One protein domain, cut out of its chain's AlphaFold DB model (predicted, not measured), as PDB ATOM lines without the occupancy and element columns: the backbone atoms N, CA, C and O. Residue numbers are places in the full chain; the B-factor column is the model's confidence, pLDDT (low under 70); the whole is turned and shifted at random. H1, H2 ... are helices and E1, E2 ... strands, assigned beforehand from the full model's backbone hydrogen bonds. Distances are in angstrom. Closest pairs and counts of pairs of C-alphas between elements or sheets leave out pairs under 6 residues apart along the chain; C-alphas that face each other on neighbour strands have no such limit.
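Overview. This is residues 11 to 50 of the 57 residues of an uncharacterized protein of Nocardioides sp. CF167 (UniProt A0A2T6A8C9). A small sheet of three antiparallel strands has one helix packed over one of its faces, running along the strands over E2 and E3, with no named helix over the other face. The pairing of E2 with E3 is well formed, while E1 is more loosely joined at the edge of the sheet, with no backbone N and O pair to E2 within hydrogen-bond range. The printed part has 40 residues with three named strands and then one named helix, in the order E1, E2, E3, H1 along the chain; the sheet has the order E1, E2, E3, and the class is mixed, helices and strands. The whole is only just compact, close to loose, with a radius of gyration of the C-alphas of 10.3 A, and its outline is flat, spanning 31 by 19 by 10 A.

Arrangement. E1, residues 11 to 13, is an edge strand and the antiparallel neighbour of E2, residues 21 to 25, at 166 degrees between their directions. The two form a hairpin, and the C-alphas of Ile 13 and Gly 22, which face each other, are 4.8 A apart. E2 is the inner strand, and it forms a second hairpin with E3, residues 32 to 35, antiparallel at 160 degrees. Across this pair N 24 and O 32 are 2.8 A apart and N 34 and O 22 are 2.9 A apart, both within hydrogen-bond range. E1 and E3 are apart. The three strands form a meander, each the antiparallel neighbour of the one before. H1, residues 37 to 48, is on the sheet at a height over the sheet of 9.7 A, and the arrangement is two layers, a helix on one face of a sheet, with H1 on one face of the sheet E1, E2, E3. It lies over E2 and E3 and runs along the strands, at 5 degrees to E3 on the local plane. The closest C-alphas of E3 and H1 are those of Phe 34 and Leu 40, 5.8 A apart; those of E2 and H1 are Leu 24 and Leu 43, 8.0 A apart. Every O i to N i+4 pair of H1 is within hydrogen-bond range.

Along the chain. E1 begins at C-alpha 11, (-33.004, -17.912, 11.919), and ends at Ile 13. E2 measures 13.8 A from C-alpha 21 to C-alpha 25, and E3 measures 10.4 A from C-alpha 32, (-36.119, -27.751, 12.658), to C-alpha 35. H1 is 16.5 A long from C-alpha 37 to C-alpha 48, the latter at (-28.810, -26.462, -0.083).

Size, cuts and confidence. The two C-alphas farthest apart are those of Gly 16 and His 50, 32.3 A. The printed part has no cut. The link from E3 to H1 is tight, those from E1 to E2 and from E2 to E3 are short, and no link is long. The mean pLDDT of the printed part is 78.5, and residues 15 to 17 and 48 to 50 are under 70.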
ATOM      1  N   LEU A  11     -33.861 -17.443  10.835       71.50
ATOM      2  CA  LEU A  11     -33.004 -17.912  11.919       71.50
ATOM      3  C   LEU A  11     -33.363 -17.172  13.212       71.50
ATOM      4  O   LEU A  11     -33.381 -15.941  13.237       71.50
ATOM      5  N   VAL A  12     -33.645 -17.919  14.278       74.38
ATOM      6  CA  VAL A  12     -33.834 -17.381  15.635       74.38
ATOM      7  C   VAL A  12     -32.715 -17.943  16.503       74.38
ATOM      8  O   VAL A  12     -32.581 -19.160  16.587       74.38
ATOM      9  N   ILE A  13     -31.897 -17.069  17.092       73.44
ATOM     10  CA  ILE A  13     -30.800 -17.437  17.995       73.44
ATOM     11  C   ILE A  13     -31.100 -16.849  19.369       73.44
ATOM     12  O   ILE A  13     -31.302 -15.638  19.487       73.44
ATOM     13  N   ASP A  14     -31.056 -17.687  20.401       76.12
ATOM     14  CA  ASP A  14     -31.161 -17.229  21.782       76.12
ATOM     15  C   ASP A  14     -29.850 -16.563  22.222       76.12
ATOM     16  O   ASP A  14     -28.810 -17.206  22.407       76.12
ATOM     17  N   ALA A  15     -29.883 -15.241  22.400       61.91
ATOM     18  CA  ALA A  15     -28.747 -14.483  22.912       61.91
ATOM     19  C   ALA A  15     -28.446 -14.912  24.362       61.91
ATOM     20  O   ALA A  15     -29.163 -14.551  25.290       61.91
ATOM     21  N   GLY A  16     -27.389 -15.708  24.547       69.75
ATOM     22  CA  GLY A  16     -26.969 -16.250  25.847       69.75
ATOM     23  C   GLY A  16     -26.925 -17.778  25.917       69.75
ATOM     24  O   GLY A  16     -26.428 -18.321  26.904       69.75
ATOM     25  N   SER A  17     -27.390 -18.493  24.886       62.59
ATOM     26  CA  SER A  17     -27.259 -19.948  24.836       62.59
ATOM     27  C   SER A  17     -25.839 -20.344  24.416       62.59
ATOM     28  O   SER A  17     -25.454 -20.171  23.257       62.59
ATOM     29  N   THR A  18     -25.077 -20.908  25.351       72.19
ATOM     30  CA  THR A  18     -23.886 -21.707  25.042       72.19
ATOM     31  C   THR A  18     -24.158 -23.138  25.508       72.19
ATOM     32  O   THR A  18     -24.344 -23.348  26.708       72.19
ATOM     33  N   PRO A  19     -24.197 -24.137  24.610       72.56
ATOM     34  CA  PRO A  19     -24.014 -24.035  23.156       72.56
ATOM     35  C   PRO A  19     -25.143 -23.271  22.435       72.56
ATOM     36  O   PRO A  19     -26.249 -23.165  22.961       72.56
ATOM     37  N   LEU A  20     -24.821 -22.745  21.243       82.06
ATOM     38  CA  LEU A  20     -25.724 -22.026  20.328       82.06
ATOM     39  C   LEU A  20     -27.015 -22.823  20.107       82.06
ATOM     40  O   LEU A  20     -26.933 -23.965  19.676       82.06
ATOM     41  N   ARG A  21     -28.194 -22.250  20.342       86.81
ATOM     42  CA  ARG A  21     -29.479 -22.918  20.083       86.81
ATOM     43  C   ARG A  21     -30.380 -22.053  19.222       86.81
ATOM     44  O   ARG A  21     -30.280 -20.826  19.247       86.81
ATOM     45  N   GLY A  22     -31.246 -22.709  18.463       87.56
ATOM     46  CA  GLY A  22     -32.214 -22.025  17.627       87.56
ATOM     47  C   GLY A  22     -33.075 -22.969  16.805       87.56
ATOM     48  O   GLY A  22     -33.020 -24.190  16.949       87.56
ATOM     49  N   SER A  23     -33.857 -22.377  15.910       87.19
ATOM     50  CA  SER A  23     -34.708 -23.094  14.961       87.19
ATOM     51  C   SER A  23     -34.550 -22.523  13.556       87.19
ATOM     52  O   SER A  23     -34.444 -21.303  13.395       87.19
ATOM     53  N   LEU A  24     -34.585 -23.396  12.551       83.62
ATOM     54  CA  LEU A  24     -34.533 -23.060  11.132       83.62
ATOM     55  C   LEU A  24     -35.839 -23.485  10.456       83.62
ATOM     56  O   LEU A  24     -36.194 -24.659  10.501       83.62
ATOM     57  N   ALA A  25     -36.537 -22.545   9.821       81.94
ATOM     58  CA  ALA A  25     -37.788 -22.816   9.110       81.94
ATOM     59  C   ALA A  25     -37.657 -22.424   7.627       81.94
ATOM     60  O   ALA A  25     -37.638 -21.224   7.320       81.94
ATOM     61  N   PRO A  26     -37.537 -23.400   6.709       72.12
ATOM     62  CA  PRO A  26     -37.705 -23.176   5.278       72.12
ATOM     63  C   PRO A  26     -39.138 -22.729   4.964       72.12
ATOM     64  O   PRO A  26     -40.080 -23.035   5.699       72.12
ATOM     65  N   HIS A  27     -39.330 -22.003   3.863       72.50
ATOM     66  CA  HIS A  27     -40.667 -21.564   3.470       72.50
ATOM     67  C   HIS A  27     -41.572 -22.766   3.148       72.50
ATOM     68  O   HIS A  27     -41.302 -23.502   2.205       72.50
ATOM     69  N   GLY A  28     -42.652 -22.941   3.919       71.12
ATOM     70  CA  GLY A  28     -43.617 -24.030   3.725       71.12
ATOM     71  C   GLY A  28     -43.294 -25.333   4.466       71.12
ATOM     72  O   GLY A  28     -44.015 -26.309   4.283       71.12
ATOM     73  N   GLU A  29     -42.261 -25.354   5.311       77.19
ATOM     74  CA  GLU A  29     -41.876 -26.522   6.111       77.19
ATOM     75  C   GLU A  29     -41.972 -26.260   7.621       77.19
ATOM     76  O   GLU A  29     -41.962 -25.113   8.080       77.19
ATOM     77  N   GLU A  30     -42.037 -27.338   8.405       82.69
ATOM     78  CA  GLU A  30     -41.965 -27.242   9.862       82.69
ATOM     79  C   GLU A  30     -40.563 -26.799  10.328       82.69
ATOM     80  O   GLU A  30     -39.550 -27.219   9.751       82.69
ATOM     81  N   PRO A  31     -40.471 -25.963  11.381       84.06
ATOM     82  CA  PRO A  31     -39.194 -25.558  11.950       84.06
ATOM     83  C   PRO A  31     -38.383 -26.754  12.459       84.06
ATOM     84  O   PRO A  31     -38.901 -27.626  13.153       84.06
ATOM     85  N   ARG A  32     -37.081 -26.755  12.172       86.50
ATOM     86  CA  ARG A  32     -36.119 -27.751  12.658       86.50
ATOM     87  C   ARG A  32     -35.220 -27.114  13.710       86.50
ATOM     88  O   ARG A  32     -34.567 -26.105  13.433       86.50
ATOM     89  N   GLU A  33     -35.200 -27.677  14.911       89.94
ATOM     90  CA  GLU A  33     -34.358 -27.192  16.009       89.94
ATOM     91  C   GLU A  33     -32.897 -27.628  15.837       89.94
ATOM     92  O   GLU A  33     -32.609 -28.704  15.311       89.94
ATOM     93  N   PHE A  34     -31.968 -26.796  16.306       88.94
ATOM     94  CA  PHE A  34     -30.546 -27.120  16.377       88.94
ATOM     95  C   PHE A  34     -29.934 -26.686  17.706       88.94
ATOM     96  O   PHE A  34     -30.324 -25.692  18.322       88.94
ATOM     97  N   ASN A  35     -28.926 -27.441  18.126       88.50
ATOM     98  CA  ASN A  35     -28.166 -27.246  19.345       88.50
ATOM     99  C   ASN A  35     -26.669 -27.379  19.033       88.50
ATOM    100  O   ASN A  35     -26.064 -28.448  19.090       88.50
ATOM    101  N   GLY A  36     -26.080 -26.254  18.659       86.94
ATOM    102  CA  GLY A  36     -24.684 -26.084  18.311       86.94
ATOM    103  C   GLY A  36     -24.498 -25.672  16.855       86.94
ATOM    104  O   GLY A  36     -25.359 -25.866  15.998       86.94
ATOM    105  N   LEU A  37     -23.322 -25.116  16.573       84.00
ATOM    106  CA  LEU A  37     -22.950 -24.658  15.236       84.00
ATOM    107  C   LEU A  37     -22.885 -25.807  14.215       84.00
ATOM    108  O   LEU A  37     -23.288 -25.623  13.073       84.00
ATOM    109  N   LEU A  38     -22.416 -26.993  14.620       86.75
ATOM    110  CA  LEU A  38     -22.308 -28.153  13.722       86.75
ATOM    111  C   LEU A  38     -23.681 -28.613  13.218       86.75
ATOM    112  O   LEU A  38     -23.864 -28.779  12.018       86.75
ATOM    113  N   GLN A  39     -24.663 -28.723  14.118       87.94
ATOM    114  CA  GLN A  39     -26.031 -29.093  13.742       87.94
ATOM    115  C   GLN A  39     -26.669 -28.051  12.813       87.94
ATOM    116  O   GLN A  39     -27.372 -28.414  11.875       87.94
ATOM    117  N   LEU A  40     -26.390 -26.760  13.030       85.81
ATOM    118  CA  LEU A  40     -26.835 -25.700  12.124       85.81
ATOM    119  C   LEU A  40     -26.239 -25.862  10.717       85.81
ATOM    120  O   LEU A  40     -26.970 -25.775   9.733       85.81
ATOM    121  N   MET A  41     -24.933 -26.117  10.617       84.12
ATOM    122  CA  MET A  41     -24.253 -26.326   9.334       84.12
ATOM    123  C   MET A  41     -24.818 -27.535   8.577       84.12
ATOM    124  O   MET A  41     -25.120 -27.411   7.393       84.12
ATOM    125  N   GLU A  42     -25.045 -28.663   9.260       86.31
ATOM    126  CA  GLU A  42     -25.673 -29.856   8.666       86.31
ATOM    127  C   GLU A  42     -27.093 -29.572   8.156       86.31
ATOM    128  O   GLU A  42     -27.488 -30.048   7.089       86.31
ATOM    129  N   LEU A  43     -27.884 -28.788   8.899       84.25
ATOM    130  CA  LEU A  43     -29.233 -28.413   8.474       84.25
ATOM    131  C   LEU A  43     -29.213 -27.519   7.233       84.25
ATOM    132  O   LEU A  43     -30.026 -27.723   6.335       84.25
ATOM    133  N   ILE A  44     -28.290 -26.560   7.165       81.38
ATOM    134  CA  ILE A  44     -28.129 -25.683   5.998       81.38
ATOM    135  C   ILE A  44     -27.657 -26.488   4.782       81.38
ATOM    136  O   ILE A  44     -28.204 -26.313   3.696       81.38
ATOM    137  N   GLU A  45     -26.700 -27.403   4.953       82.44
ATOM    138  CA  GLU A  45     -26.219 -28.275   3.875       82.44
ATOM    139  C   GLU A  45     -27.345 -29.152   3.315       82.44
ATOM    140  O   GLU A  45     -27.539 -29.208   2.101       82.44
ATOM    141  N   ARG A  46     -28.165 -29.759   4.183       78.06
ATOM    142  CA  ARG A  46     -29.344 -30.535   3.759       78.06
ATOM    143  C   ARG A  46     -30.360 -29.696   2.984       78.06
ATOM    144  O   ARG A  46     -31.026 -30.230   2.106       78.06
ATOM    145  N   LEU A  47     -30.491 -28.406   3.296       74.81
ATOM    146  CA  LEU A  47     -31.397 -27.500   2.582       74.81
ATOM    147  C   LEU A  47     -30.818 -27.021   1.246       74.81
ATOM    148  O   LEU A  47     -31.562 -26.889   0.280       74.81
ATOM    149  N   GLY A  48     -29.502 -26.805   1.164       67.38
ATOM    150  CA  GLY A  48     -28.810 -26.462  -0.083       67.38
ATOM    151  C   GLY A  48     -28.616 -27.649  -1.036       67.38
ATOM    152  O   GLY A  48     -28.528 -27.457  -2.246       67.38
ATOM    153  N   GLY A  49     -28.587 -28.879  -0.513       61.47
ATOM    154  CA  GLY A  49     -28.360 -30.116  -1.268       61.47
ATOM    155  C   GLY A  49     -29.556 -30.636  -2.078       61.47
ATOM    156  O   GLY A  49     -29.409 -31.612  -2.806       61.47
ATOM    157  N   HIS A  50     -30.727 -29.993  -1.994       52.97
ATOM    158  CA  HIS A  50     -31.926 -30.339  -2.775       52.97
ATOM    159  C   HIS A  50     -32.031 -29.615  -4.132       52.97
ATOM    160  O   HIS A  50     -33.089 -29.635  -4.760       52.97
TER     161      HIS A  50